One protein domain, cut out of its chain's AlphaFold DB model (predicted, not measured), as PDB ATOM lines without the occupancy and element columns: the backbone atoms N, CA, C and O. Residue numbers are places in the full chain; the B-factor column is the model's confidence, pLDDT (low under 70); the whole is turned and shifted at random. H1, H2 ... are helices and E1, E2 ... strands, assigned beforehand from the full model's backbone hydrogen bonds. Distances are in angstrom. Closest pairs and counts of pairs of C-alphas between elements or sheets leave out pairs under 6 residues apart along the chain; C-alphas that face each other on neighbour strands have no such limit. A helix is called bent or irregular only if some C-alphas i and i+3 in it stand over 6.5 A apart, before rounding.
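Overview. This is residues 4 to 142 of the 935 residues of an uncharacterized protein of Candidatus Entotheonella factor (UniProt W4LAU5). A twisted sheet of seven strands curls round the helix H3, with H1 near one end of the sheet and H4 near the other. It makes two layers, helices on one face of a sheet, with H1, H3 and H4 as the helix layer; the short H2 lies between E1 and H3. The 139 printed residues hold four named helices and seven named strands, in the order H1 E1 H2 H3 E2 E3 E4 E5 H4 E6 E7, and the class is mixed, helices and strands. The sheet is antiparallel throughout, in the order E1 to E7, and E2 E3 E4 E5 form a meander, each strand the antiparallel neighbour of the one before. The whole is compact, with a radius of gyration of the C-alphas of 15.4 A, and elongated, spanning 47 by 31 by 23 A.

Arrangement. H1, residues 4 to 12, is on the sheet at a height of 7.7 A and only just over E3, residues 56 to 65, on which 3 of its C-alphas fall; their closest C-alphas, of Ser 7 and Val 57, are 6.2 A apart. E1, residues 18 to 22, is an edge strand beside E2, residues 42 to 53, with N 19 and O 45 2.9 A apart. H2, residues 23 to 26, touches H3, residues 29 to 38, the C-alphas of Ala 23 and Glu 32 being closest at 4.2 A. H3's closest C-alpha pair with E7, residues 133 to 140, is Leu 34 and Ala 133, 5.0 A. E2 bends by 97 degrees at residue 47, pairing with E1 over residues 42 to 46 and, in a hairpin, with E3 over residues 46 to 53, where N 49 and O 60 are 2.9 A apart. The next hairpins are E3 with E4, residues 68 to 78, N 63 to O 70 being 2.9 A, and E4 with E5, residues 83 to 90, N 75 to O 86 being 2.7 A. H4, residues 99 to 106, is on the same face as H3; their closest C-alphas, of Phe 38 and Tyr 106, are 6.6 A apart, close but not clearly touching. E6, residues 119 to 127, is beside E5, with N 89 and O 123 2.7 A apart, and forms a hairpin with E7, with N 124 and O 136 2.7 A apart. In H1, H3 and H4 every O i to N i+4 pair is within hydrogen-bond range; H2 is too short for such a pair.

Along the chain. H1 begins at C-alpha 4, (137.179, 255.391, 222.126). H3 measures 13.9 A, E2 24.3 A, E3 24.1 A, E4 29.7 A, E5 23.5 A, E6 24.0 A and E7 23.2 A. H2 is irregular, with C-alphas 23 and 26 7.7 A apart. E7 ends at C-alpha 140, (105.413, 261.936, 242.924).

Size, cuts and confidence. The C-alphas of Glu 4 and Pro 114 are the two farthest apart, at 48.2 A. The printed part has no cut. The link from H4 to E6, 12 residues, is long. Mean pLDDT of the printed part is 88.9, and no printed residue is under 70.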
ATOM      1  N   GLU A   4     137.234 256.084 223.421       81.00
ATOM      2  CA  GLU A   4     137.179 255.391 222.126       81.00
ATOM      3  C   GLU A   4     137.224 253.862 222.279       81.00
ATOM      4  O   GLU A   4     136.457 253.160 221.623       81.00
ATOM      5  N   GLU A   5     138.070 253.333 223.170       83.81
ATOM      6  CA  GLU A   5     138.120 251.893 223.473       83.81
ATOM      7  C   GLU A   5     136.811 251.403 224.109       83.81
ATOM      8  O   GLU A   5     136.306 250.343 223.743       83.81
ATOM      9  N   LEU A   6     136.236 252.196 225.021       87.50
ATOM     10  CA  LEU A   6     134.949 251.910 225.660       87.50
ATOM     11  C   LEU A   6     133.804 251.923 224.643       87.50
ATOM     12  O   LEU A   6     132.984 251.011 224.629       87.50
ATOM     13  N   SER A   7     133.766 252.925 223.763       84.88
ATOM     14  CA  SER A   7     132.770 252.998 222.693       84.88
ATOM     15  C   SER A   7     132.888 251.825 221.725       84.88
ATOM     16  O   SER A   7     131.873 251.232 221.362       84.88
ATOM     17  N   ALA A   8     134.112 251.440 221.347       85.94
ATOM     18  CA  ALA A   8     134.344 250.278 220.497       85.94
ATOM     19  C   ALA A   8     133.873 248.978 221.166       85.94
ATOM     20  O   ALA A   8     133.317 248.117 220.486       85.94
ATOM     21  N   GLU A   9     134.065 248.833 222.481       86.75
ATOM     22  CA  GLU A   9     133.600 247.659 223.222       86.75
ATOM     23  C   GLU A   9     132.073 247.622 223.349       86.75
ATOM     24  O   GLU A   9     131.477 246.587 223.068       86.75
ATOM     25  N   LEU A  10     131.427 248.752 223.654       88.44
ATOM     26  CA  LEU A  10     129.964 248.864 223.672       88.44
ATOM     27  C   LEU A  10     129.356 248.596 222.287       88.44
ATOM     28  O   LEU A  10     128.382 247.864 222.172       88.44
ATOM     29  N   THR A  11     129.969 249.107 221.215       86.44
ATOM     30  CA  THR A  11     129.480 248.913 219.838       86.44
ATOM     31  C   THR A  11     129.482 247.436 219.425       86.44
ATOM     32  O   THR A  11     128.586 247.005 218.704       86.44
ATOM     33  N   LYS A  12     130.439 246.622 219.903       88.69
ATOM     34  CA  LYS A  12     130.450 245.164 219.642       88.69
ATOM     35  C   LYS A  12     129.247 244.439 220.246       88.69
ATOM     36  O   LYS A  12     128.908 243.353 219.781       88.69
ATOM     37  N   GLN A  13     128.646 245.021 221.279       88.69
ATOM     38  CA  GLN A  13     127.497 244.468 221.987       88.69
ATOM     39  C   GLN A  13     126.160 244.921 221.372       88.69
ATOM     40  O   GLN A  13     125.104 244.546 221.878       88.69
ATOM     41  N   ILE A  14     126.184 245.712 220.287       88.06
ATOM     42  CA  ILE A  14     124.981 246.139 219.562       88.06
ATOM     43  C   ILE A  14     124.658 245.147 218.440       88.06
ATOM     44  O   ILE A  14     125.470 244.915 217.542       88.06
ATOM     45  N   GLN A  15     123.443 244.599 218.453       87.38
ATOM     46  CA  GLN A  15     122.885 243.792 217.366       87.38
ATOM     47  C   GLN A  15     121.457 244.247 217.061       87.38
ATOM     48  O   GLN A  15     120.653 244.393 217.972       87.38
ATOM     49  N   ALA A  16     121.139 244.454 215.776       84.69
ATOM     50  CA  ALA A  16     119.817 244.910 215.327       84.69
ATOM     51  C   ALA A  16     119.295 246.126 216.129       84.69
ATOM     52  O   ALA A  16     118.195 246.097 216.672       84.69
ATOM     53  N   ASP A  17     120.132 247.166 216.233       86.25
ATOM     54  CA  ASP A  17     119.877 248.422 216.960       86.25
ATOM     55  C   ASP A  17     119.620 248.272 218.472       86.25
ATOM     56  O   ASP A  17     119.201 249.218 219.132       86.25
ATOM     57  N   THR A  18     119.914 247.104 219.044       90.56
ATOM     58  CA  THR A  18     119.776 246.819 220.476       90.56
ATOM     59  C   THR A  18     121.150 246.593 221.093       90.56
ATOM     60  O   THR A  18     121.890 245.717 220.644       90.56
ATOM     61  N   LEU A  19     121.511 247.372 222.115       92.62
ATOM     62  CA  LEU A  19     122.688 247.115 222.944       92.62
ATOM     63  C   LEU A  19     122.320 246.089 224.014       92.62
ATOM     64  O   LEU A  19     121.471 246.392 224.841       92.62
ATOM     65  N   THR A  20     123.002 244.947 224.076       92.00
ATOM     66  CA  THR A  20     122.859 243.990 225.188       92.00
ATOM     67  C   THR A  20     124.196 243.810 225.888       92.00
ATOM     68  O   THR A  20     125.083 243.119 225.394       92.00
ATOM     69  N   LEU A  21     124.344 244.421 227.059       91.56
ATOM     70  CA  LEU A  21     125.565 244.351 227.852       91.56
ATOM     71  C   LEU A  21     125.395 243.347 229.006       91.56
ATOM     72  O   LEU A  21     124.679 243.654 229.964       91.56
ATOM     73  N   PRO A  22     126.019 242.154 228.961       88.94
ATOM     74  CA  PRO A  22     126.008 241.244 230.103       88.94
ATOM     75  C   PRO A  22     126.836 241.823 231.256       88.94
ATOM     76  O   PRO A  22     127.785 242.573 231.014       88.94
ATOM     77  N   ALA A  23     126.507 241.434 232.493       84.44
ATOM     78  CA  ALA A  23     127.112 241.959 233.720       84.44
ATOM     79  C   ALA A  23     128.645 242.119 233.623       84.44
ATOM     80  O   ALA A  23     129.184 243.205 233.821       84.44
ATOM     81  N   ASN A  24     129.351 241.063 233.207       84.06
ATOM     82  CA  ASN A  24     130.816 240.996 233.200       84.06
ATOM     83  C   ASN A  24     131.519 241.620 231.976       84.06
ATOM     84  O   ASN A  24     132.747 241.539 231.863       84.06
ATOM     85  N   ALA A  25     130.780 242.234 231.044       83.44
ATOM     86  CA  ALA A  25     131.323 242.676 229.756       83.44
ATOM     87  C   ALA A  25     132.442 243.721 229.879       83.44
ATOM     88  O   ALA A  25     133.396 243.706 229.101       83.44
ATOM     89  N   LEU A  26     132.344 244.620 230.866       86.12
ATOM     90  CA  LEU A  26     133.270 245.747 231.040       86.12
ATOM     91  C   LEU A  26     134.190 245.612 232.265       86.12
ATOM     92  O   LEU A  26     134.935 246.547 232.562       86.12
ATOM     93  N   LYS A  27     134.178 244.458 232.955       85.25
ATOM     94  CA  LYS A  27     135.004 244.168 234.149       85.25
ATOM     95  C   LYS A  27     134.876 245.222 235.260       85.25
ATOM     96  O   LYS A  27     135.871 245.594 235.885       85.25
ATOM     97  N   SER A  28     133.666 245.731 235.473       86.94
ATOM     98  CA  SER A  28     133.360 246.667 236.555       86.94
ATOM     99  C   SER A  28     132.451 245.976 237.557       86.94
ATOM    100  O   SER A  28     131.292 245.726 237.248       86.94
ATOM    101  N   ALA A  29     132.966 245.707 238.759       86.31
ATOM    102  CA  ALA A  29     132.204 245.046 239.818       86.31
ATOM    103  C   ALA A  29     130.916 245.813 240.181       86.31
ATOM    104  O   ALA A  29     129.879 245.197 240.370       86.31
ATOM    105  N   ALA A  30     130.963 247.152 240.193       86.25
ATOM    106  CA  ALA A  30     129.793 247.994 240.459       86.25
ATOM    107  C   ALA A  30     128.703 247.836 239.385       86.25
ATOM    108  O   ALA A  30     127.512 247.840 239.675       86.25
ATOM    109  N   LEU A  31     129.116 247.733 238.116       88.94
ATOM    110  CA  LEU A  31     128.196 247.576 236.992       88.94
ATOM    111  C   LEU A  31     127.640 246.150 236.930       88.94
ATOM    112  O   LEU A  31     126.462 245.981 236.635       88.94
ATOM    113  N   GLU A  32     128.480 245.153 237.225       89.56
ATOM    114  CA  GLU A  32     128.073 243.755 237.399       89.56
ATOM    115  C   GLU A  32     126.969 243.658 238.457       89.56
ATOM    116  O   GLU A  32     125.885 243.159 238.170       89.56
ATOM    117  N   GLU A  33     127.199 244.237 239.636       88.25
ATOM    118  CA  GLU A  33     126.252 244.234 240.751       88.25
ATOM    119  C   GLU A  33     124.951 244.983 240.437       88.25
ATOM    120  O   GLU A  33     123.869 244.483 240.745       88.25
ATOM    121  N   LEU A  34     125.030 246.140 239.773       90.38
ATOM    122  CA  LEU A  34     123.851 246.874 239.307       90.38
ATOM    123  C   LEU A  34     123.006 246.030 238.339       90.38
ATOM    124  O   LEU A  34     121.784 245.976 238.476       90.38
ATOM    125  N   ILE A  35     123.649 245.384 237.360       91.06
ATOM    126  CA  ILE A  35     122.972 244.571 236.343       91.06
ATOM    127  C   ILE A  35     122.339 243.326 236.968       91.06
ATOM    128  O   ILE A  35     121.192 243.010 236.657       91.06
ATOM    129  N   ASP A  36     123.064 242.631 237.841       88.31
ATOM    130  CA  ASP A  36     122.575 241.405 238.473       88.31
ATOM    131  C   ASP A  36     121.462 241.682 239.492       88.31
ATOM    132  O   ASP A  36     120.578 240.844 239.676       88.31
ATOM    133  N   THR A  37     121.482 242.851 240.140       88.25
ATOM    134  CA  THR A  37     120.509 243.204 241.183       88.25
ATOM    135  C   THR A  37     119.249 243.860 240.622       88.25
ATOM    136  O   THR A  37     118.141 243.467 240.978       88.25
ATOM    137  N   PHE A  38     119.395 244.876 239.766       89.00
ATOM    138  CA  PHE A  38     118.281 245.745 239.359       89.00
ATOM    139  C   PHE A  38     117.812 245.519 237.915       89.00
ATOM    140  O   PHE A  38     116.814 246.104 237.490       89.00
ATOM    141  N   LEU A  39     118.497 244.666 237.149       89.00
ATOM    142  CA  LEU A  39     118.156 244.345 235.762       89.00
ATOM    143  C   LEU A  39     118.003 242.827 235.574       89.00
ATOM    144  O   LEU A  39     118.216 242.027 236.479       89.00
ATOM    145  N   THR A  40     117.609 242.397 234.375       81.62
ATOM    146  CA  THR A  40     117.383 240.977 234.057       81.62
ATOM    147  C   THR A  40     118.673 240.281 233.592       81.62
ATOM    148  O   THR A  40     118.701 239.668 232.523       81.62
ATOM    149  N   GLY A  41     119.774 240.444 234.341       83.50
ATOM    150  CA  GLY A  41     121.092 239.843 234.054       83.50
ATOM    151  C   GLY A  41     121.866 240.453 232.872       83.50
ATOM    152  O   GLY A  41     122.974 240.021 232.547       83.50
ATOM    153  N   SER A  42     121.301 241.463 232.208       89.69
ATOM    154  CA  SER A  42     121.988 242.294 231.213       89.69
ATOM    155  C   SER A  42     121.360 243.687 231.147       89.69
ATOM    156  O   SER A  42     120.161 243.844 231.381       89.69
ATOM    157  N   LEU A  43     122.158 244.697 230.800       92.00
ATOM    158  CA  LEU A  43     121.663 246.018 230.417       92.00
ATOM    159  C   LEU A  43     121.293 245.983 228.931       92.00
ATOM    160  O   LEU A  43     122.182 245.964 228.077       92.00
ATOM    161  N   THR A  44     119.990 245.945 228.639       92.69
ATOM    162  CA  THR A  44     119.463 245.853 227.268       92.69
ATOM    163  C   THR A  44     118.770 247.147 226.854       92.69
ATOM    164  O   THR A  44     117.665 247.418 227.310       92.69
ATOM    165  N   VAL A  45     119.412 247.948 226.005       93.75
ATOM    166  CA  VAL A  45     118.862 249.215 225.499       93.75
ATOM    167  C   VAL A  45     118.476 249.047 224.030       93.75
ATOM    168  O   VAL A  45     119.345 248.908 223.168       93.75
ATOM    169  N   ASP A  46     117.177 249.070 223.750       92.69
ATOM    170  CA  ASP A  46     116.607 249.020 222.404       92.69
ATOM    171  C   ASP A  46     116.700 250.402 221.736       92.69
ATOM    172  O   ASP A  46     116.490 251.432 222.383       92.69
ATOM    173  N   GLY A  47     117.004 250.442 220.437       91.38
ATOM    174  CA  GLY A  47     117.214 251.698 219.710       91.38
ATOM    175  C   GLY A  47     118.412 252.496 220.238       91.38
ATOM    176  O   GLY A  47     118.352 253.722 220.284       91.38
ATOM    177  N   ALA A  48     119.466 251.805 220.690       89.00
ATOM    178  CA  ALA A  48     120.605 252.416 221.364       89.00
ATOM    179  C   ALA A  48     121.419 253.324 220.427       89.00
ATOM    180  O   ALA A  48     122.078 252.853 219.498       89.00
ATOM    181  N   GLU A  49     121.462 254.619 220.729       90.06
ATOM    182  CA  GLU A  49     122.363 255.576 220.087       90.06
ATOM    183  C   GLU A  49     123.547 255.886 221.007       90.06
ATOM    184  O   GLU A  49     123.364 256.315 222.147       90.06
ATOM    185  N   LEU A  50     124.772 255.683 220.508       90.50
ATOM    186  CA  LEU A  50     126.008 255.976 221.237       90.50
ATOM    187  C   LEU A  50     126.660 257.262 220.727       90.50
ATOM    188  O   LEU A  50     126.899 257.416 219.527       90.50
ATOM    189  N   GLN A  51     127.036 258.152 221.644       90.12
ATOM    190  CA  GLN A  51     127.820 259.351 221.335       90.12
ATOM    191  C   GLN A  51     129.066 259.423 222.218       90.12
ATOM    192  O   GLN A  51     128.984 259.316 223.439       90.12
ATOM    193  N   VAL A  52     130.235 259.622 221.606       89.50
ATOM    194  CA  VAL A  52     131.520 259.686 222.320       89.50
ATOM    195  C   VAL A  52     131.955 261.138 222.487       89.50
ATOM    196  O   VAL A  52     132.028 261.888 221.513       89.50
ATOM    197  N   HIS A  53     132.291 261.526 223.716       89.62
ATOM    198  CA  HIS A  53     132.866 262.830 224.036       89.62
ATOM    199  C   HIS A  53     134.007 262.668 225.052       89.62
ATOM    200  O   HIS A  53     133.789 262.516 226.254       89.62
ATOM    201  N   GLY A  54     135.254 262.679 224.571       88.81
ATOM    202  CA  GLY A  54     136.435 262.465 225.414       88.81
ATOM    203  C   GLY A  54     136.440 261.073 226.055       88.81
ATOM    204  O   GLY A  54     136.491 260.072 225.348       88.81
ATOM    205  N   ASN A  55     136.382 261.013 227.388       89.19
ATOM    206  CA  ASN A  55     136.318 259.762 228.157       89.19
ATOM    207  C   ASN A  55     134.884 259.303 228.478       89.19
ATOM    208  O   ASN A  55     134.713 258.300 229.174       89.19
ATOM    209  N   THR A  56     133.874 260.022 227.987       90.69
ATOM    210  CA  THR A  56     132.460 259.732 228.229       90.69
ATOM    211  C   THR A  56     131.817 259.148 226.978       90.69
ATOM    212  O   THR A  56     131.981 259.685 225.881       90.69
ATOM    213  N   VAL A  57     131.062 258.065 227.140       92.88
ATOM    214  CA  VAL A  57     130.188 257.502 226.107       92.88
ATOM    215  C   VAL A  57     128.752 257.640 226.586       92.88
ATOM    216  O   VAL A  57     128.351 256.949 227.521       92.88
ATOM    217  N   SER A  58     127.996 258.545 225.972       92.38
ATOM    218  CA  SER A  58     126.569 258.712 226.236       92.38
ATOM    219  C   SER A  58     125.759 257.677 225.461       92.38
ATOM    220  O   SER A  58     126.119 257.335 224.333       92.38
ATOM    221  N   ILE A  59     124.672 257.206 226.063       94.12
ATOM    222  CA  ILE A  59     123.725 256.262 225.475       94.12
ATOM    223  C   ILE A  59     122.299 256.781 225.629       94.12
ATOM    224  O   ILE A  59     121.913 257.203 226.714       94.12
ATOM    225  N   THR A  60     121.509 256.712 224.564       94.62
ATOM    226  CA  THR A  60     120.060 256.957 224.610       94.62
ATOM    227  C   THR A  60     119.310 255.814 223.947       94.62
ATOM    228  O   THR A  60     119.847 255.185 223.040       94.62
ATOM    229  N   GLY A  61     118.078 255.551 224.371       94.38
ATOM    230  CA  GLY A  61     117.227 254.520 223.773       94.38
ATOM    231  C   GLY A  61     116.060 254.173 224.688       94.38
ATOM    232  O   GLY A  61     115.631 255.007 225.485       94.38
ATOM    233  N   THR A  62     115.575 252.935 224.612       92.94
ATOM    234  CA  THR A  62     114.562 252.415 225.537       92.94
ATOM    235  C   THR A  62     115.036 251.193 226.307       92.94
ATOM    236  O   THR A  62     115.593 250.276 225.716       92.94
ATOM    237  N   LEU A  63     114.779 251.156 227.612       92.62
ATOM    238  CA  LEU A  63     115.143 250.051 228.501       92.62
ATOM    239  C   LEU A  63     113.880 249.404 229.087       92.62
ATOM    240  O   LEU A  63     113.064 250.113 229.686       92.62
ATOM    241  N   PRO A  64     113.708 248.078 228.966       88.88
ATOM    242  CA  PRO A  64     112.638 247.368 229.655       88.88
ATOM    243  C   PRO A  64     112.853 247.385 231.178       88.88
ATOM    244  O   PRO A  64     113.753 246.719 231.690       88.88
ATOM    245  N   LEU A  65     112.014 248.118 231.910       87.88
ATOM    246  CA  LEU A  65     111.970 248.157 233.376       87.88
ATOM    247  C   LEU A  65     110.525 247.992 233.847       87.88
ATOM    248  O   LEU A  65     109.604 248.547 233.246       87.88
ATOM    249  N   LEU A  66     110.313 247.229 234.925       86.00
ATOM    250  CA  LEU A  66     108.987 247.054 235.540       86.00
ATOM    251  C   LEU A  66     107.899 246.665 234.516       86.00
ATOM    252  O   LEU A  66     106.795 247.204 234.519       86.00
ATOM    253  N   SER A  67     108.225 245.766 233.578       84.00
ATOM    254  CA  SER A  67     107.360 245.320 232.463       84.00
ATOM    255  C   SER A  67     106.934 246.392 231.440       84.00
ATOM    256  O   SER A  67     106.018 246.168 230.649       84.00
ATOM    257  N   THR A  68     107.623 247.535 231.402       87.69
ATOM    258  CA  THR A  68     107.359 248.659 230.485       87.69
ATOM    259  C   THR A  68     108.656 249.166 229.840       87.69
ATOM    260  O   THR A  68     109.744 248.891 230.335       87.69
ATOM    261  N   ASN A  69     108.567 249.895 228.723       89.62
ATOM    262  CA  ASN A  69     109.746 250.366 227.979       89.62
ATOM    263  C   ASN A  69     110.044 251.838 228.287       89.62
ATOM    264  O   ASN A  69     109.413 252.733 227.725       89.62
ATOM    265  N   TRP A  70     111.013 252.084 229.162       92.94
ATOM    266  CA  TRP A  70     111.366 253.415 229.651       92.94
ATOM    267  C   TRP A  70     112.301 254.137 228.694       92.94
ATOM    268  O   TRP A  70     113.212 253.518 228.150       92.94
ATOM    269  N   GLN A  71     112.111 255.444 228.510       93.69
ATOM    270  CA  GLN A  71     113.054 256.271 227.753       93.69
ATOM    271  C   GLN A  71     114.290 256.501 228.608       93.69
ATOM    272  O   GLN A  71     114.160 256.998 229.722       93.69
ATOM    273  N   VAL A  72     115.472 256.149 228.108       94.88
ATOM    274  CA  VAL A  72     116.713 256.250 228.878       94.88
ATOM    275  C   VAL A  72     117.713 257.206 228.257       94.88
ATOM    276  O   VAL A  72     117.854 257.289 227.036       94.88
ATOM    277  N   SER A  73     118.449 257.889 229.127       95.62
ATOM    278  CA  SER A  73     119.621 258.686 228.794       95.62
ATOM    279  C   SER A  73     120.698 258.423 229.838       95.62
ATOM    280  O   SER A  73     120.541 258.734 231.015       95.62
ATOM    281  N   GLY A  74     121.813 257.841 229.422       93.75
ATOM    282  CA  GLY A  74     122.901 257.482 230.316       93.75
ATOM    283  C   GLY A  74     124.269 257.831 229.779       93.75
ATOM    284  O   GLY A  74     124.441 258.301 228.657       93.75
ATOM    285  N   SER A  75     125.271 257.605 230.614       93.56
ATOM    286  CA  SER A  75     126.667 257.812 230.283       93.56
ATOM    287  C   SER A  75     127.553 256.813 231.010       93.56
ATOM    288  O   SER A  75     127.380 256.534 232.196       93.56
ATOM    289  N   PHE A  76     128.531 256.292 230.280       93.00
ATOM    290  CA  PHE A  76     129.669 255.576 230.827       93.00
ATOM    291  C   PHE A  76     130.872 256.514 230.831       93.00
ATOM    292  O   PHE A  76     131.169 257.132 229.808       93.00
ATOM    293  N   VAL A  77     131.592 256.605 231.947       91.38
ATOM    294  CA  VAL A  77     132.789 257.448 232.071       91.38
ATOM    295  C   VAL A  77     133.984 256.571 232.419       91.38
ATOM    296  O   VAL A  77     134.020 255.933 233.474       91.38
ATOM    297  N   ALA A  78     134.972 256.529 231.524       87.12
ATOM    298  CA  ALA A  78     136.186 255.741 231.710       87.12
ATOM    299  C   ALA A  78     137.275 256.540 232.451       87.12
ATOM    300  O   ALA A  78     137.787 257.551 231.957       87.12
ATOM    301  N   GLY A  79     137.663 256.059 233.632       81.88
ATOM    302  CA  GLY A  79     138.820 256.529 234.394       81.88
ATOM    303  C   GLY A  79     140.108 255.768 234.053       81.88
ATOM    304  O   GLY A  79     140.120 254.810 233.276       81.88
ATOM    305  N   SER A  80     141.225 256.169 234.670       76.12
ATOM    306  CA  SER A  80     142.521 255.483 234.516       76.12
ATOM    307  C   SER A  80     142.496 254.037 235.033       76.12
ATOM    308  O   SER A  80     143.188 253.184 234.479       76.12
ATOM    309  N   SER A  81     141.679 253.751 236.051       79.31
ATOM    310  CA  SER A  81     141.515 252.422 236.659       79.31
ATOM    311  C   SER A  81     140.091 252.145 237.164       79.31
ATOM    312  O   SER A  81     139.900 251.265 237.998       79.31
ATOM    313  N   SER A  82     139.100 252.909 236.705       83.88
ATOM    314  CA  SER A  82     137.703 252.793 237.134       83.88
ATOM    315  C   SER A  82     136.747 253.037 235.970       83.88
ATOM    316  O   SER A  82     137.114 253.641 234.961       83.88
ATOM    317  N   LEU A  83     135.517 252.553 236.110       87.69
ATOM    318  CA  LEU A  83     134.413 252.814 235.196       87.69
ATOM    319  C   LEU A  83     133.214 253.211 236.048       87.69
ATOM    320  O   LEU A  83     132.845 252.455 236.944       87.69
ATOM    321  N   SER A  84     132.619 254.365 235.764       89.50
ATOM    322  CA  SER A  84     131.329 254.742 236.341       89.50
ATOM    323  C   SER A  84     130.250 254.732 235.270       89.50
ATOM    324  O   SER A  84     130.512 255.073 234.114       89.50
ATOM    325  N   PHE A  85     129.038 254.382 235.667       92.62
ATOM    326  CA  PHE A  85     127.854 254.398 234.827       92.62
ATOM    327  C   PHE A  85     126.732 255.129 235.556       92.62
ATOM    328  O   PHE A  85     126.490 254.863 236.729       92.62
ATOM    329  N   THR A  86     126.053 256.025 234.851       93.81
ATOM    330  CA  THR A  86     124.831 256.673 235.330       93.81
ATOM    331  C   THR A  86     123.829 256.685 234.194       93.81
ATOM    332  O   THR A  86     124.188 257.068 233.083       93.81
ATOM    333  N   MET A  87     122.585 256.313 234.454       95.00
ATOM    334  CA  MET A  87     121.509 256.347 233.472       95.00
ATOM    335  C   MET A  87     120.225 256.815 234.122       95.00
ATOM    336  O   MET A  87     119.776 256.197 235.082       95.00
ATOM    337  N   THR A  88     119.642 257.876 233.578       95.50
ATOM    338  CA  THR A  88     118.285 258.280 233.916       95.50
ATOM    339  C   THR A  88     117.300 257.560 233.004       95.50
ATOM    340  O   THR A  88     117.587 257.307 231.830       95.50
ATOM    341  N   ALA A  89     116.154 257.186 233.553       93.12
ATOM    342  CA  ALA A  89     115.059 256.555 232.850       93.12
ATOM    343  C   ALA A  89     113.770 257.308 233.181       93.12
ATOM    344  O   ALA A  89     113.399 257.423 234.346       93.12
ATOM    345  N   SER A  90     113.061 257.786 232.164       91.25
ATOM    346  CA  SER A  90     111.742 258.400 232.308       91.25
ATOM    347  C   SER A  90     110.641 257.413 231.892       91.25
ATOM    348  O   SER A  90     110.789 256.722 230.871       91.25
ATOM    349  N   PRO A  91     109.524 257.344 232.636       88.88
ATOM    350  CA  PRO A  91     108.455 256.403 232.341       88.88
ATOM    351  C   PRO A  91     107.745 256.771 231.025       88.88
ATOM    352  O   PRO A  91     107.721 257.943 230.629       88.88
ATOM    353  N   PRO A  92     107.142 255.795 230.320       86.19
ATOM    354  CA  PRO A  92     106.357 256.072 229.122       86.19
ATOM    355  C   PRO A  92     105.183 257.023 229.405       86.19
ATOM    356  O   PRO A  92     104.528 256.943 230.446       86.19
ATOM    357  N   SER A  93     104.845 257.880 228.435       76.75
ATOM    358  CA  SER A  93     103.697 258.792 228.531       76.75
ATOM    359  C   SER A  93     102.412 258.017 228.863       76.75
ATOM    360  O   SER A  93     102.093 257.056 228.170       76.75
ATOM    361  N   GLN A  94     101.649 258.462 229.871       74.56
ATOM    362  CA  GLN A  94     100.384 257.849 230.336       74.56
ATOM    363  C   GLN A  94     100.502 256.526 231.116       74.56
ATOM    364  O   GLN A  94      99.480 255.890 231.367       74.56
ATOM    365  N   THR A  95     101.703 256.114 231.525       81.88
ATOM    366  CA  THR A  95     101.872 254.977 232.443       81.88
ATOM    367  C   THR A  95     102.106 255.497 233.857       81.88
ATOM    368  O   THR A  95     103.006 256.303 234.070       81.88
ATOM    369  N   THR A  96     101.300 255.041 234.813       85.25
ATOM    370  CA  THR A  96     101.508 255.289 236.245       85.25
ATOM    371  C   THR A  96     102.081 254.025 236.865       85.25
ATOM    372  O   THR A  96     101.545 252.941 236.639       85.25
ATOM    373  N   ILE A  97     103.183 254.169 237.594       90.69
ATOM    374  CA  ILE A  97     103.888 253.066 238.245       90.69
ATOM    375  C   ILE A  97     103.870 253.349 239.737       90.69
ATOM    376  O   ILE A  97     104.368 254.387 240.166       90.69
ATOM    377  N   ASP A  98     103.272 252.449 240.506       91.94
ATOM    378  CA  ASP A  98     103.128 252.619 241.950       91.94
ATOM    379  C   ASP A  98     104.410 252.185 242.669       91.94
ATOM    380  O   ASP A  98     105.051 251.204 242.282       91.94
ATOM    381  N   LEU A  99     104.763 252.871 243.759       93.62
ATOM    382  CA  LEU A  99     105.919 252.538 244.600       93.62
ATOM    383  C   LEU A  99     105.928 251.056 245.015       93.62
ATOM    384  O   LEU A  99     106.970 250.400 244.970       93.62
ATOM    385  N   THR A 100     104.760 250.495 245.345       92.25
ATOM    386  CA  THR A 100     104.608 249.080 245.715       92.25
ATOM    387  C   THR A 100     105.063 248.138 244.604       92.25
ATOM    388  O   THR A 100     105.678 247.121 244.898       92.25
ATOM    389  N   GLN A 101     104.832 248.475 243.329       90.00
ATOM    390  CA  GLN A 101     105.270 247.640 242.202       90.00
ATOM    391  C   GLN A 101     106.797 247.587 242.104       90.00
ATOM    392  O   GLN A 101     107.365 246.545 241.774       90.00
ATOM    393  N   VAL A 102     107.464 248.703 242.410       91.75
ATOM    394  CA  VAL A 102     108.929 248.793 242.413       91.75
ATOM    395  C   VAL A 102     109.516 247.986 243.560       91.75
ATOM    396  O   VAL A 102     110.436 247.197 243.347       91.75
ATOM    397  N   LEU A 103     108.955 248.130 244.760       93.38
ATOM    398  CA  LEU A 103     109.420 247.395 245.932       93.38
ATOM    399  C   LEU A 103     109.108 245.895 245.841       93.38
ATOM    400  O   LEU A 103     109.989 245.096 246.127       93.38
ATOM    401  N   ASP A 104     107.944 245.482 245.334       90.81
ATOM    402  CA  ASP A 104     107.631 244.060 245.110       90.81
ATOM    403  C   ASP A 104     108.633 243.382 244.160       90.81
ATOM    404  O   ASP A 104     108.927 242.193 244.309       90.81
ATOM    405  N   GLN A 105     109.162 244.125 243.181       90.06
ATOM    406  CA  GLN A 105     110.140 243.605 242.231       90.06
ATOM    407  C   GLN A 105     111.572 243.619 242.784       90.06
ATOM    408  O   GLN A 105     112.289 242.630 242.625       90.06
ATOM    409  N   TYR A 106     112.006 244.729 243.387       90.88
ATOM    410  CA  TYR A 106     113.417 244.953 243.727       90.88
ATOM    411  C   TYR A 106     113.745 244.775 245.213       90.88
ATOM    412  O   TYR A 106     114.904 244.540 245.554       90.88
ATOM    413  N   LEU A 107     112.746 244.832 246.092       92.38
ATOM    414  CA  LEU A 107     112.885 244.606 247.528       92.38
ATOM    415  C   LEU A 107     111.709 243.770 248.082       92.38
ATOM    416  O   LEU A 107     110.919 244.268 248.883       92.38
ATOM    417  N   PRO A 108     111.579 242.477 247.718       88.88
ATOM    418  CA  PRO A 108     110.430 241.658 248.126       88.88
ATOM    419  C   PRO A 108     110.259 241.508 249.647       88.88
ATOM    420  O   PRO A 108     109.177 241.162 250.114       88.88
ATOM    421  N   SER A 109     111.320 241.745 250.425       90.00
ATOM    422  CA  SER A 109     111.285 241.764 251.891       90.00
ATOM    423  C   SER A 109     110.500 242.943 252.472       90.00
ATOM    424  O   SER A 109     110.089 242.853 253.618       90.00
ATOM    425  N   ALA A 110     110.261 244.011 251.703       89.62
ATOM    426  CA  ALA A 110     109.420 245.146 252.099       89.62
ATOM    427  C   ALA A 110     107.912 244.868 251.924       89.62
ATOM    428  O   ALA A 110     107.071 245.736 252.156       89.62
ATOM    429  N   LYS A 111     107.541 243.668 251.465       88.88
ATOM    430  CA  LYS A 111     106.149 243.317 251.208       88.88
ATOM    431  C   LYS A 111     105.345 243.267 252.507       88.88
ATOM    432  O   LYS A 111     105.658 242.488 253.400       88.88
ATOM    433  N   GLY A 112     104.245 244.015 252.539       85.31
ATOM    434  CA  GLY A 112     103.356 244.113 253.700       85.31
ATOM    435  C   GLY A 112     103.599 245.347 254.566       85.31
ATOM    436  O   GLY A 112     102.781 245.602 255.440       85.31
ATOM    437  N   LEU A 113     104.654 246.124 254.294       89.25
ATOM    438  CA  LEU A 113     104.889 247.405 254.956       89.25
ATOM    439  C   LEU A 113     103.820 248.452 254.568       89.25
ATOM    440  O   LEU A 113     103.300 248.409 253.443       89.25
ATOM    441  N   PRO A 114     103.521 249.415 255.458       87.94
ATOM    442  CA  PRO A 114     102.528 250.475 255.260       87.94
ATOM    443  C   PRO A 114     103.055 251.578 254.319       87.94
ATOM    444  O   PRO A 114     103.320 252.712 254.708       87.94
ATOM    445  N   LEU A 115     103.256 251.241 253.044       89.75
ATOM    446  CA  LEU A 115     103.857 252.151 252.063       89.75
ATOM    447  C   LEU A 115     102.927 253.326 251.702       89.75
ATOM    448  O   LEU A 115     101.733 253.113 251.464       89.75
ATOM    449  N   PRO A 116     103.464 254.553 251.543       90.69
ATOM    450  CA  PRO A 116     102.674 255.685 251.081       90.69
ATOM    451  C   PRO A 116     102.232 255.492 249.625       90.69
ATOM    452  O   PRO A 116     102.928 254.889 248.802       90.69
ATOM    453  N   SER A 117     101.067 256.047 249.285       91.81
ATOM    454  CA  SER A 117     100.512 256.006 247.925       91.81
ATOM    455  C   SER A 117     101.247 256.982 246.999       91.81
ATOM    456  O   SER A 117     100.751 258.063 246.681       91.81
ATOM    457  N   LEU A 118     102.453 256.596 246.586       94.62
ATOM    458  CA  LEU A 118     103.342 257.376 245.732       94.62
ATOM    459  C   LEU A 118     103.558 256.701 244.379       94.62
ATOM    460  O   LEU A 118     103.602 255.476 244.265       94.62
ATOM    461  N   THR A 119     103.735 257.529 243.354       93.19
ATOM    462  CA  THR A 119     104.016 257.094 241.984       93.19
ATOM    463  C   THR A 119     105.461 257.387 241.619       93.19
ATOM    464  O   THR A 119     106.048 258.354 242.096       93.19
ATOM    465  N   VAL A 120     106.048 256.548 240.779       92.00
ATOM    466  CA  VAL A 120     107.450 256.647 240.385       92.00
ATOM    467  C   VAL A 120     107.601 257.554 239.167       92.00
ATOM    468  O   VAL A 120     106.967 257.340 238.132       92.00
ATOM    469  N   GLY A 121     108.440 258.575 239.316       90.00
ATOM    470  CA  GLY A 121     108.845 259.514 238.278       90.00
ATOM    471  C   GLY A 121     110.113 259.056 237.564       90.00
ATOM    472  O   GLY A 121     110.172 257.949 237.031       90.00
ATOM    473  N   GLU A 122     111.120 259.927 237.509       91.19
ATOM    474  CA  GLU A 122     112.416 259.594 236.916       91.19
ATOM    475  C   GLU A 122     113.178 258.595 237.800       91.19
ATOM    476  O   GLU A 122     113.258 258.739 239.019       91.19
ATOM    477  N   LEU A 123     113.742 257.568 237.168       92.50
ATOM    478  CA  LEU A 123     114.643 256.612 237.799       92.50
ATOM    479  C   LEU A 123     116.078 256.937 237.419       92.50
ATOM    480  O   LEU A 123     116.357 257.276 236.276       92.50
ATOM    481  N   THR A 124     117.010 256.748 238.339       93.62
ATOM    482  CA  THR A 124     118.443 256.822 238.077       93.62
ATOM    483  C   THR A 124     119.106 255.521 238.498       93.62
ATOM    484  O   THR A 124     119.088 255.145 239.665       93.62
ATOM    485  N   LEU A 125     119.739 254.842 237.547       93.12
ATOM    486  CA  LEU A 125     120.627 253.715 237.806       93.12
ATOM    487  C   LEU A 125     122.064 254.218 237.838       93.12
ATOM    488  O   LEU A 125     122.507 254.885 236.899       93.12
ATOM    489  N   LYS A 126     122.808 253.890 238.891       92.06
ATOM    490  CA  LYS A 126     124.183 254.358 239.071       92.06
ATOM    491  C   LYS A 126     125.094 253.233 239.537       92.06
ATOM    492  O   LYS A 126     124.849 252.621 240.567       92.06
ATOM    493  N   ALA A 127     126.185 253.023 238.812       90.38
ATOM    494  CA  ALA A 127     127.313 252.209 239.239       90.38
ATOM    495  C   ALA A 127     128.546 253.111 239.398       90.38
ATOM    496  O   ALA A 127     129.062 253.665 238.422       90.38
ATOM    497  N   GLY A 128     128.987 253.314 240.636       83.94
ATOM    498  CA  GLY A 128     130.089 254.199 240.994       83.94
ATOM    499  C   GLY A 128     131.474 253.543 240.899       83.94
ATOM    500  O   GLY A 128     131.610 252.319 240.909       83.94
ATOM    501  N   PRO A 129     132.552 254.347 240.841       74.62
ATOM    502  CA  PRO A 129     133.930 253.845 240.838       74.62
ATOM    503  C   PRO A 129     134.362 253.232 242.187       74.62
ATOM    504  O   PRO A 129     135.415 252.605 242.269       74.62
ATOM    505  N   ASP A 130     133.558 253.419 243.230       73.75
ATOM    506  CA  ASP A 130     133.711 252.963 244.613       73.75
ATOM    507  C   ASP A 130     133.044 251.605 244.897       73.75
ATOM    508  O   ASP A 130     132.994 251.187 246.049       73.75
ATOM    509  N   LYS A 131     132.583 250.893 243.856       73.38
ATOM    510  CA  LYS A 131     131.765 249.668 243.956       73.38
ATOM    511  C   LYS A 131     130.337 249.893 244.462       73.38
ATOM    512  O   LYS A 131     129.671 248.921 244.783       73.38
ATOM    513  N   SER A 132     129.842 251.129 244.496       78.75
ATOM    514  CA  SER A 132     128.429 251.369 244.800       78.75
ATOM    515  C   SER A 132     127.548 251.070 243.584       78.75
ATOM    516  O   SER A 132     127.818 251.549 242.480       78.75
ATOM    517  N   ALA A 133     126.484 250.295 243.781       84.88
ATOM    518  CA  ALA A 133     125.389 250.134 242.832       84.88
ATOM    519  C   ALA A 133     124.104 250.653 243.486       84.88
ATOM    520  O   ALA A 133     123.703 250.165 244.544       84.88
ATOM    521  N   ALA A 134     123.480 251.654 242.871       87.62
ATOM    522  CA  ALA A 134     122.289 252.302 243.395       87.62
ATOM    523  C   ALA A 134     121.199 252.423 242.327       87.62
ATOM    524  O   ALA A 134     121.468 252.722 241.158       87.62
ATOM    525  N   PHE A 135     119.968 252.220 242.772       92.19
ATOM    526  CA  PHE A 135     118.735 252.528 242.069       92.19
ATOM    527  C   PHE A 135     118.066 253.665 242.838       92.19
ATOM    528  O   PHE A 135     117.736 253.504 244.006       92.19
ATOM    529  N   THR A 136     117.888 254.820 242.213       94.00
ATOM    530  CA  THR A 136     117.201 255.966 242.818       94.00
ATOM    531  C   THR A 136     115.944 256.272 242.023       94.00
ATOM    532  O   THR A 136     115.952 256.148 240.802       94.00
ATOM    533  N   ALA A 137     114.875 256.669 242.695       94.00
ATOM    534  CA  ALA A 137     113.627 257.060 242.071       94.00
ATOM    535  C   ALA A 137     113.113 258.359 242.677       94.00
ATOM    536  O   ALA A 137     112.954 258.441 243.895       94.00
ATOM    537  N   ASP A 138     112.779 259.323 241.826       93.19
ATOM    538  CA  ASP A 138     111.930 260.433 242.236       93.19
ATOM    539  C   ASP A 138     110.511 259.905 242.423       93.19
ATOM    540  O   ASP A 138     109.979 259.186 241.569       93.19
ATOM    541  N   LEU A 139     109.884 260.258 243.537       94.62
ATOM    542  CA  LEU A 139     108.508 259.895 243.819       94.62
ATOM    543  C   LEU A 139     107.615 261.129 243.667       94.62
ATOM    544  O   LEU A 139     107.976 262.256 244.007       94.62
ATOM    545  N   ALA A 140     106.421 260.913 243.131       90.75
ATOM    546  CA  ALA A 140     105.413 261.936 242.924       90.75
ATOM    547  C   ALA A 140     104.105 261.519 243.598       90.75
ATOM    548  O   ALA A 140     103.614 260.401 243.416       90.75
ATOM    549  N   GLY A 141     103.526 262.444 244.356       89.88
ATOM    550  CA  GLY A 141     102.298 262.240 245.112       89.88
ATOM    551  C   GLY A 141     102.250 263.161 246.326       89.88
ATOM    552  O   GLY A 141     103.169 263.943 246.562       89.88
ATOM    553  N   GLN A 142     101.152 263.088 247.070       89.94
ATOM    554  CA  GLN A 142     101.038 263.722 248.381       89.94
ATOM    555  C   GLN A 142     101.376 262.662 249.424       89.94
ATOM    556  O   GLN A 142     100.701 261.634 249.486       89.94
TER     557      GLN A 142